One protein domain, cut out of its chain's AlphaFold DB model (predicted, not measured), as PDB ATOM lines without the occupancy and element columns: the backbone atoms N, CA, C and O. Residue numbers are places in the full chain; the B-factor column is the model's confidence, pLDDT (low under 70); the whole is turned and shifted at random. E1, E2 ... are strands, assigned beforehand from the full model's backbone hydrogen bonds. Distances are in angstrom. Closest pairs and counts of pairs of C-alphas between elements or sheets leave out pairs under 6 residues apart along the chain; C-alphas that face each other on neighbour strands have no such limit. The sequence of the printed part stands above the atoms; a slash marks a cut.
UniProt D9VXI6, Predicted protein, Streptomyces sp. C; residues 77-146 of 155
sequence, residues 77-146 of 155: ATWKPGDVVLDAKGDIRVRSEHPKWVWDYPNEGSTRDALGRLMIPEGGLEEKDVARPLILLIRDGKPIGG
ATOM      1  N   ALA A  77     -17.352  41.085 -30.207       71.69
ATOM      2  CA  ALA A  77     -16.044  40.579 -29.827       71.69
ATOM      3  C   ALA A  77     -15.664  39.331 -30.627       71.69
ATOM      4  O   ALA A  77     -16.414  38.361 -30.714       71.69
ATOM      5  N   THR A  78     -14.452  39.345 -31.182       84.50
ATOM      6  CA  THR A  78     -13.904  38.203 -31.912       84.50
ATOM      7  C   THR A  78     -13.376  37.146 -30.940       84.50
ATOM      8  O   THR A  78     -12.445  37.402 -30.166       84.50
ATOM      9  N   TRP A  79     -13.962  35.953 -31.009       88.25
ATOM     10  CA  TRP A  79     -13.585  34.780 -30.220       88.25
ATOM     11  C   TRP A  79     -12.606  33.899 -30.983       88.25
ATOM     12  O   TRP A  79     -12.795  33.648 -32.174       88.25
ATOM     13  N   LYS A  80     -11.574  33.416 -30.292       88.75
ATOM     14  CA  LYS A  80     -10.612  32.459 -30.840       88.75
ATOM     15  C   LYS A  80     -10.948  31.055 -30.350       88.75
ATOM     16  O   LYS A  80     -11.331  30.921 -29.189       88.75
ATOM     17  N   PRO A  81     -10.777  30.016 -31.178       88.00
ATOM     18  CA  PRO A  81     -10.886  28.643 -30.710       88.00
ATOM     19  C   PRO A  81     -10.046  28.386 -29.454       88.00
ATOM     20  O   PRO A  81      -8.907  28.846 -29.339       88.00
ATOM     21  N   GLY A  82     -10.635  27.690 -28.488       84.38
ATOM     22  CA  GLY A  82     -10.038  27.430 -27.184       84.38
ATOM     23  C   GLY A  82     -10.087  28.596 -26.187       84.38
ATOM     24  O   GLY A  82      -9.500  28.443 -25.112       84.38
ATOM     25  N   ASP A  83     -10.737  29.723 -26.507       88.94
ATOM     26  CA  ASP A  83     -11.154  30.720 -25.508       88.94
ATOM     27  C   ASP A  83     -12.183  30.088 -24.561       88.94
ATOM     28  O   ASP A  83     -13.148  29.475 -25.020       88.94
ATOM     29  N   VAL A  84     -12.006  30.280 -23.253       87.69
ATOM     30  CA  VAL A  84     -12.964  29.842 -22.224       87.69
ATOM     31  C   VAL A  84     -13.688  31.062 -21.680       87.69
ATOM     32  O   VAL A  84     -13.046  32.046 -21.298       87.69
ATOM     33  N   VAL A  85     -15.015  31.002 -21.642       89.25
ATOM     34  CA  VAL A  85     -15.874  32.117 -21.239       89.25
ATOM     35  C   VAL A  85     -16.916  31.682 -20.215       89.25
ATOM     36  O   VAL A  85     -17.287  30.511 -20.161       89.25
ATOM     37  N   LEU A  86     -17.414  32.646 -19.445       88.38
ATOM     38  CA  LEU A  86     -18.651  32.525 -18.680       88.38
ATOM     39  C   LEU A  86     -19.788  33.172 -19.475       88.38
ATOM     40  O   LEU A  86     -19.630  34.306 -19.946       88.38
ATOM     41  N   ASP A  87     -20.911  32.478 -19.623       88.81
ATOM     42  CA  ASP A  87     -22.126  33.053 -20.199       88.81
ATOM     43  C   ASP A  87     -23.001  33.746 -19.138       88.81
ATOM     44  O   ASP A  87     -22.734  33.691 -17.936       88.81
ATOM     45  N   ALA A  88     -24.062  34.432 -19.570       87.00
ATOM     46  CA  ALA A  88     -24.927  35.187 -18.656       87.00
ATOM     47  C   ALA A  88     -25.761  34.334 -17.691       87.00
ATOM     48  O   ALA A  88     -26.359  34.883 -16.764       87.00
ATOM     49  N   LYS A  89     -25.833  33.018 -17.905       84.25
ATOM     50  CA  LYS A  89     -26.450  32.078 -16.962       84.25
ATOM     51  C   LYS A  89     -25.440  31.544 -15.948       84.25
ATOM     52  O   LYS A  89     -25.848  30.888 -14.995       84.25
ATOM     53  N   GLY A  90     -24.158  31.861 -16.120       80.94
ATOM     54  CA  GLY A  90     -23.073  31.332 -15.305       80.94
ATOM     55  C   GLY A  90     -22.527  30.002 -15.819       80.94
ATOM     56  O   GLY A  90     -21.732  29.383 -15.115       80.94
ATOM     57  N   ASP A  91     -22.910  29.561 -17.021       83.38
ATOM     58  CA  ASP A  91     -22.345  28.346 -17.598       83.38
ATOM     59  C   ASP A  91     -20.977  28.654 -18.220       83.38
ATOM     60  O   ASP A  91     -20.776  29.683 -18.875       83.38
ATOM     61  N   ILE A  92     -20.030  27.732 -18.050       86.38
ATOM     62  CA  ILE A  92     -18.740  27.798 -18.735       86.38
ATOM     63  C   ILE A  92     -18.931  27.303 -20.170       86.38
ATOM     64  O   ILE A  92     -19.578  26.282 -20.410       86.38
ATOM     65  N   ARG A  93     -18.350  28.019 -21.131       87.75
ATOM     66  CA  ARG A  93     -18.344  27.660 -22.554       87.75
ATOM     67  C   ARG A  93     -16.933  27.736 -23.098       87.75
ATOM     68  O   ARG A  93     -16.128  28.547 -22.636       87.75
ATOM     69  N   VAL A  94     -16.657  26.944 -24.126       88.19
ATOM     70  CA  VAL A  94     -15.386  27.024 -24.849       88.19
ATOM     71  C   VAL A  94     -15.634  27.235 -26.325       88.19
ATOM     72  O   VAL A  94     -16.530  26.630 -26.908       88.19
ATOM     73  N   ARG A  95     -14.854  28.123 -26.937       89.56
ATOM     74  CA  ARG A  95     -14.962  28.388 -28.366       89.56
ATOM     75  C   ARG A  95     -14.422  27.204 -29.171       89.56
ATOM     76  O   ARG A  95     -13.255  26.848 -29.012       89.56
ATOM     77  N   SER A  96     -15.238  26.660 -30.065       85.81
ATOM     78  CA  SER A  96     -14.865  25.560 -30.960       85.81
ATOM     79  C   SER A  96     -14.250  26.058 -32.276       85.81
ATOM     80  O   SER A  96     -14.442  27.213 -32.667       85.81
ATOM     81  N   GLU A  97     -13.555  25.170 -32.995       85.25
ATOM     82  CA  GLU A  97     -13.217  25.351 -34.423       85.25
ATOM     83  C   GLU A  97     -14.348  24.884 -35.351       85.25
ATOM     84  O   GLU A  97     -14.306  25.118 -36.561       85.25
ATOM     85  N   HIS A  98     -15.369  24.221 -34.803       82.12
ATOM     86  CA  HIS A  98     -16.425  23.627 -35.603       82.12
ATOM     87  C   HIS A  98     -17.319  24.705 -36.264       82.12
ATOM     88  O   HIS A  98     -17.792  25.617 -35.585       82.12
ATOM     89  N   PRO A  99     -17.637  24.601 -37.573       78.50
ATOM     90  CA  PRO A  99     -18.348  25.657 -38.309       78.50
ATOM     91  C   PRO A  99     -19.810  25.860 -37.880       78.50
ATOM     92  O   PRO A  99     -20.348  26.955 -38.020       78.50
ATOM     93  N   LYS A 100     -20.472  24.802 -37.393       80.50
ATOM     94  CA  LYS A 100     -21.875  24.833 -36.940       80.50
ATOM     95  C   LYS A 100     -22.020  25.024 -35.425       80.50
ATOM     96  O   LYS A 100     -22.665  25.967 -34.979       80.50
ATOM     97  N   TRP A 101     -21.423  24.130 -34.643       84.00
ATOM     98  CA  TRP A 101     -21.425  24.173 -33.182       84.00
ATOM     99  C   TRP A 101     -20.211  24.938 -32.673       84.00
ATOM    100  O   TRP A 101     -19.176  24.373 -32.356       84.00
ATOM    101  N   VAL A 102     -20.321  26.259 -32.677       87.44
ATOM    102  CA  VAL A 102     -19.196  27.152 -32.387       87.44
ATOM    103  C   VAL A 102     -18.884  27.276 -30.888       87.44
ATOM    104  O   VAL A 102     -17.853  27.853 -30.537       87.44
ATOM    105  N   TRP A 103     -19.734  26.737 -30.008       88.19
ATOM    106  CA  TRP A 103     -19.520  26.694 -28.558       88.19
ATOM    107  C   TRP A 103     -19.654  25.278 -28.012       88.19
ATOM    108  O   TRP A 103     -20.724  24.682 -28.091       88.19
ATOM    109  N   ASP A 104     -18.603  24.770 -27.387       83.25
ATOM    110  CA  ASP A 104     -18.595  23.441 -26.788       83.25
ATOM    111  C   ASP A 104     -18.982  23.496 -25.306       83.25
ATOM    112  O   ASP A 104     -18.776  24.503 -24.611       83.25
ATOM    113  N   TYR A 105     -19.531  22.383 -24.816       73.75
ATOM    114  CA  TYR A 105     -19.691  22.161 -23.386       73.75
ATOM    115  C   TYR A 105     -18.334  21.773 -22.785       73.75
ATOM    116  O   TYR A 105     -17.636  20.917 -23.338       73.75
ATOM    117  N   PRO A 106     -17.938  22.359 -21.647       66.94
ATOM    118  CA  PRO A 106     -16.840  21.836 -20.856       66.94
ATOM    119  C   PRO A 106     -17.328  20.538 -20.215       66.94
ATOM    120  O   PRO A 106     -17.869  20.539 -19.114       66.94
ATOM    121  N   ASN A 107     -17.217  19.426 -20.935       55.00
ATOM    122  CA  ASN A 107     -17.528  18.130 -20.351       55.00
ATOM    123  C   ASN A 107     -16.560  17.837 -19.196       55.00
ATOM    124  O   ASN A 107     -15.409  18.291 -19.194       55.00
ATOM    125  N   GLU A 108     -17.037  17.050 -18.230       41.19
ATOM    126  CA  GLU A 108     -16.201  16.377 -17.237       41.19
ATOM    127  C   GLU A 108     -15.035  15.700 -17.974       41.19
ATOM    128  O   GLU A 108     -15.234  14.733 -18.705       41.19
ATOM    129  N   GLY A 109     -13.824  16.248 -17.868       41.31
ATOM    130  CA  GLY A 109     -12.661  15.686 -18.561       41.31
ATOM    131  C   GLY A 109     -12.091  16.494 -19.725       41.31
ATOM    132  O   GLY A 109     -11.351  15.924 -20.522       41.31
ATOM    133  N   SER A 110     -12.263  17.824 -19.713       45.62
ATOM    134  CA  SER A 110     -11.239  18.762 -20.205       45.62
ATOM    135  C   SER A 110     -11.370  19.148 -21.693       45.62
ATOM    136  O   SER A 110     -10.956  18.423 -22.591       45.62
ATOM    137  N   THR A 111     -11.869  20.363 -21.973       53.62
ATOM    138  CA  THR A 111     -11.892  20.956 -23.336       53.62
ATOM    139  C   THR A 111     -10.501  21.183 -23.936       53.62
ATOM    140  O   THR A 111     -10.316  21.480 -25.119       53.62
ATOM    141  N   ARG A 112      -9.490  21.049 -23.084       53.94
ATOM    142  CA  ARG A 112      -8.118  20.833 -23.486       53.94
ATOM    143  C   ARG A 112      -7.617  19.587 -22.796       53.94
ATOM    144  O   ARG A 112      -7.866  19.432 -21.607       53.94
ATOM    145  N   ASP A 113      -6.892  18.734 -23.496       55.97
ATOM    146  CA  ASP A 113      -6.234  17.616 -22.829       55.97
ATOM    147  C   ASP A 113      -5.196  18.102 -21.795       55.97
ATOM    148  O   ASP A 113      -4.925  19.298 -21.656       55.97
ATOM    149  N   ALA A 114      -4.573  17.168 -21.073       50.84
ATOM    150  CA  ALA A 114      -3.537  17.477 -20.083       50.84
ATOM    151  C   ALA A 114      -2.325  18.254 -20.655       50.84
ATOM    152  O   ALA A 114      -1.494  18.743 -19.894       50.84
ATOM    153  N   LEU A 115      -2.211  18.373 -21.983       56.69
ATOM    154  CA  LEU A 115      -1.162  19.100 -22.695       56.69
ATOM    155  C   LEU A 115      -1.657  20.440 -23.265       56.69
ATOM    156  O   LEU A 115      -0.926  21.112 -23.993       56.69
ATOM    157  N   GLY A 116      -2.891  20.844 -22.961       55.16
ATOM    158  CA  GLY A 116      -3.466  22.096 -23.436       55.16
ATOM    159  C   GLY A 116      -3.974  22.051 -24.884       55.16
ATOM    160  O   GLY A 116      -4.330  23.113 -25.414       55.16
ATOM    161  N   ARG A 117      -4.005  20.874 -25.526       61.91
ATOM    162  CA  ARG A 117      -4.474  20.696 -26.912       61.91
ATOM    163  C   ARG A 117      -5.991  20.649 -26.949       61.91
ATOM    164  O   ARG A 117      -6.599  20.041 -26.077       61.91
ATOM    165  N   LEU A 118      -6.585  21.269 -27.964       56.78
ATOM    166  CA  LEU A 118      -8.034  21.314 -28.143       56.78
ATOM    167  C   LEU A 118      -8.605  19.889 -28.224       56.78
ATOM    168  O   LEU A 118      -8.191  19.106 -29.079       56.78
ATOM    169  N   MET A 119      -9.552  19.568 -27.343       56.28
ATOM    170  CA  MET A 119     -10.344  18.344 -27.412       56.28
ATOM    171  C   MET A 119     -11.815  18.752 -27.423       56.28
ATOM    172  O   MET A 119     -12.323  19.283 -26.440       56.28
ATOM    173  N   ILE A 120     -12.457  18.576 -28.578       54.19
ATOM    174  CA  ILE A 120     -13.874  18.882 -28.785       54.19
ATOM    175  C   ILE A 120     -14.655  17.594 -28.487       54.19
ATOM    176  O   ILE A 120     -14.462  16.612 -29.212       54.19
ATOM    177  N   PRO A 121     -15.501  17.543 -27.444       53.09
ATOM    178  CA  PRO A 121     -16.411  16.422 -27.247       53.09
ATOM    179  C   PRO A 121     -17.438  16.347 -28.386       53.09
ATOM    180  O   PRO A 121     -17.717  17.344 -29.047       53.09
ATOM    181  N   GLU A 122     -18.059  15.187 -28.607       52.91
ATOM    182  CA  GLU A 122     -19.178  15.105 -29.552       52.91
ATOM    183  C   GLU A 122     -20.377  15.932 -29.045       52.91
ATOM    184  O   GLU A 122     -21.080  15.537 -28.115       52.91
ATOM    185  N   GLY A 123     -20.609  17.089 -29.675       65.00
ATOM    186  CA  GLY A 123     -21.755  17.971 -29.438       65.00
ATOM    187  C   GLY A 123     -21.372  19.404 -29.047       65.00
ATOM    188  O   GLY A 123     -20.313  19.648 -28.485       65.00
ATOM    189  N   GLY A 124     -22.261  20.364 -29.323       77.56
ATOM    190  CA  GLY A 124     -22.059  21.776 -28.986       77.56
ATOM    191  C   GLY A 124     -23.282  22.644 -29.302       77.56
ATOM    192  O   GLY A 124     -24.355  22.140 -29.643       77.56
ATOM    193  N   LEU A 125     -23.125  23.956 -29.172       84.62
ATOM    194  CA  LEU A 125     -24.155  24.981 -29.328       84.62
ATOM    195  C   LEU A 125     -23.853  25.891 -30.523       84.62
ATOM    196  O   LEU A 125     -22.695  26.205 -30.815       84.62
ATOM    197  N   GLU A 126     -24.904  26.345 -31.205       88.81
ATOM    198  CA  GLU A 126     -24.778  27.400 -32.212       88.81
ATOM    199  C   GLU A 126     -24.578  28.767 -31.525       88.81
ATOM    200  O   GLU A 126     -24.914  28.958 -30.356       88.81
ATOM    201  N   GLU A 127     -24.065  29.761 -32.259       88.31
ATOM    202  CA  GLU A 127     -23.761  31.105 -31.724       88.31
ATOM    203  C   GLU A 127     -24.954  31.766 -31.016       88.31
ATOM    204  O   GLU A 127     -24.787  32.488 -30.029       88.31
ATOM    205  N   LYS A 128     -26.156  31.523 -31.549       88.94
ATOM    206  CA  LYS A 128     -27.426  32.102 -31.097       88.94
ATOM    207  C   LYS A 128     -27.968  31.459 -29.818       88.94
ATOM    208  O   LYS A 128     -28.808  32.060 -29.157       88.94
ATOM    209  N   ASP A 129     -27.511  30.251 -29.492       87.25
ATOM    210  CA  ASP A 129     -28.052  29.464 -28.381       87.25
ATOM    211  C   ASP A 129     -27.316  29.755 -27.061       87.25
ATOM    212  O   ASP A 129     -27.754  29.326 -25.991       87.25
ATOM    213  N   VAL A 130     -26.219  30.522 -27.111       87.56
ATOM    214  CA  VAL A 130     -25.440  30.920 -25.933       87.56
ATOM    215  C   VAL A 130     -25.907  32.271 -25.390       87.56
ATOM    216  O   VAL A 130     -25.961  33.277 -26.103       87.56
ATOM    217  N   ALA A 131     -26.214  32.300 -24.091       88.75
ATOM    218  CA  ALA A 131     -26.690  33.493 -23.403       88.75
ATOM    219  C   ALA A 131     -25.614  34.594 -23.345       88.75
ATOM    220  O   ALA A 131     -24.435  34.328 -23.133       88.75
ATOM    221  N   ARG A 132     -26.021  35.857 -23.507       88.94
ATOM    222  CA  ARG A 132     -25.126  37.028 -23.505       88.94
ATOM    223  C   ARG A 132     -25.374  37.916 -22.288       88.94
ATOM    224  O   ARG A 132     -26.520  37.974 -21.839       88.94
ATOM    225  N   PRO A 133     -24.358  38.652 -21.790       90.69
ATOM    226  CA  PRO A 133     -22.989  38.787 -22.316       90.69
ATOM    227  C   PRO A 133     -22.088  37.567 -22.075       90.69
ATOM    228  O   PRO A 133     -22.429  36.689 -21.293       90.69
ATOM    229  N   LEU A 134     -20.927  37.548 -22.742       89.25
ATOM    230  CA  LEU A 134     -19.846  36.601 -22.457       89.25
ATOM    231  C   LEU A 134     -18.689  37.306 -21.746       89.25
ATOM    232  O   LEU A 134     -18.291  38.423 -22.111       89.25
ATOM    233  N   ILE A 135     -18.123  36.632 -20.753       89.38
ATOM    234  CA  ILE A 135     -16.974  37.104 -19.978       89.38
ATOM    235  C   ILE A 135     -15.793  36.189 -20.288       89.38
ATOM    236  O   ILE A 135     -15.859  34.994 -20.028       89.38
ATOM    237  N   LEU A 136     -14.710  36.738 -20.845       90.56
ATOM    238  CA  LEU A 136     -13.499  35.969 -21.144       90.56
ATOM    239  C   LEU A 136     -12.759  35.594 -19.855       90.56
ATOM    240  O   LEU A 136     -12.393  36.482 -19.087       90.56
ATOM    241  N   LEU A 137     -12.500  34.297 -19.667       87.06
ATOM    242  CA  LEU A 137     -11.788  33.746 -18.511       87.06
ATOM    243  C   LEU A 137     -10.369  33.297 -18.873       87.06
ATOM    244  O   LEU A 137      -9.422  33.637 -18.171       87.06
ATOM    245  N   ILE A 138     -10.212  32.543 -19.966       86.81
ATOM    246  CA  ILE A 138      -8.923  31.978 -20.398       86.81
ATOM    247  C   ILE A 138      -8.736  32.225 -21.890       86.81
ATOM    248  O   ILE A 138      -9.647  31.973 -22.679       86.81
ATOM    249  N   ARG A 139      -7.532  32.652 -22.279       87.38
ATOM    250  CA  ARG A 139      -7.093  32.740 -23.677       87.38
ATOM    251  C   ARG A 139      -5.685  32.191 -23.813       87.38
ATOM    252  O   ARG A 139      -4.822  32.500 -22.996       87.38
ATOM    253  N   ASP A 140      -5.457  31.376 -24.840       84.19
ATOM    254  CA  ASP A 140      -4.150  30.758 -25.108       84.19
ATOM    255  C   ASP A 140      -3.583  30.010 -23.878       84.19
ATOM    256  O   ASP A 140      -2.384  30.027 -23.611       84.19
ATOM    257  N   GLY A 141      -4.470  29.388 -23.088       81.12
ATOM    258  CA  GLY A 141      -4.122  28.676 -21.851       81.12
ATOM    259  C   GLY A 141      -3.786  29.572 -20.653       81.12
ATOM    260  O   GLY A 141      -3.391  29.058 -19.611       81.12
ATOM    261  N   LYS A 142      -3.936  30.898 -20.768       82.88
ATOM    262  CA  LYS A 142      -3.627  31.858 -19.701       82.88
ATOM    263  C   LYS A 142      -4.903  32.485 -19.134       82.88
ATOM    264  O   LYS A 142      -5.749  32.917 -19.924       82.88
ATOM    265  N   PRO A 143      -5.048  32.574 -17.800       84.88
ATOM    266  CA  PRO A 143      -6.169  33.279 -17.195       84.88
ATOM    267  C   PRO A 143      -6.104  34.773 -17.531       84.88
ATOM    268  O   PRO A 143      -5.031  35.381 -17.554       84.88
ATOM    269  N   ILE A 144      -7.261  35.377 -17.783       86.81
ATOM    270  CA  ILE A 144      -7.402  36.802 -18.073       86.81
ATOM    271  C   ILE A 144      -7.892  37.509 -16.814       86.81
ATOM    272  O   ILE A 144      -9.053  37.395 -16.439       86.81
ATOM    273  N   GLY A 145      -6.995  38.248 -16.157       78.81
ATOM    274  CA  GLY A 145      -7.325  39.017 -14.951       78.81
ATOM    275  C   GLY A 145      -7.610  38.172 -13.704       78.81
ATOM    276  O   GLY A 145      -8.118  38.710 -12.731       78.81
ATOM    277  N   GLY A 146      -7.307  36.871 -13.725       74.00
ATOM    278  CA  GLY A 146      -7.451  35.995 -12.561       74.00
ATOM    279  C   GLY A 146      -6.288  36.121 -11.574       74.00
ATOM    280  O   GLY A 146      -5.166  36.455 -11.959       74.00
TER     281      GLY A 146
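What this domain is: This is residues 77 to 146 of the 155 residues of the protein "Predicted protein" of Streptomyces sp. C (UniProt D9VXI6). The model has little regular structure: a small sheet of three short strands, with one long loop, residues 96 to 133, running from E2 round to E3. One short antiparallel pairing, residues 103 to 104 with 94 to 95 of E2, ties that loop to the sheet, and a second, residues 103 to 104 with 124 to 125, joins two stretches of the loop to each other. The printed part has 70 residues, with E1, E2 and E3 along it and no named helix; the sheet's order is E2, E1, E3, antiparallel. The class is all strand, with 13 residues in named elements; the whole is compact, radius of gyration of the C-alphas 11.2 A, spanning 30 by 30 by 22 A.

How they stand to each other: E1, residues 84 to 86, and E2, residues 92 to 95, form a hairpin, at 140 degrees between directions; N 85 and O 93 are within hydrogen-bond range, 2.9 A. E3, residues 134 to 139, is antiparallel to E1 at 153 degrees, with N 137 and O 84 at 2.8 A. E2 and E3, the edge strands, are apart.

Where its parts are: E1 begins at C-alpha 84 (-12.964, 29.842, -22.224) and measures 7.2 A, E2 10.4 A. E3, 13.4 A, ends at C-alpha 139 (-7.093, 32.740, -23.677).

The domain as a whole: The farthest C-alphas, Leu 115 and Lys 128, are 30.5 A apart. The printed part has no cut; the link E2 to E3 is long. Residues 106 to 123 have pLDDT under 70.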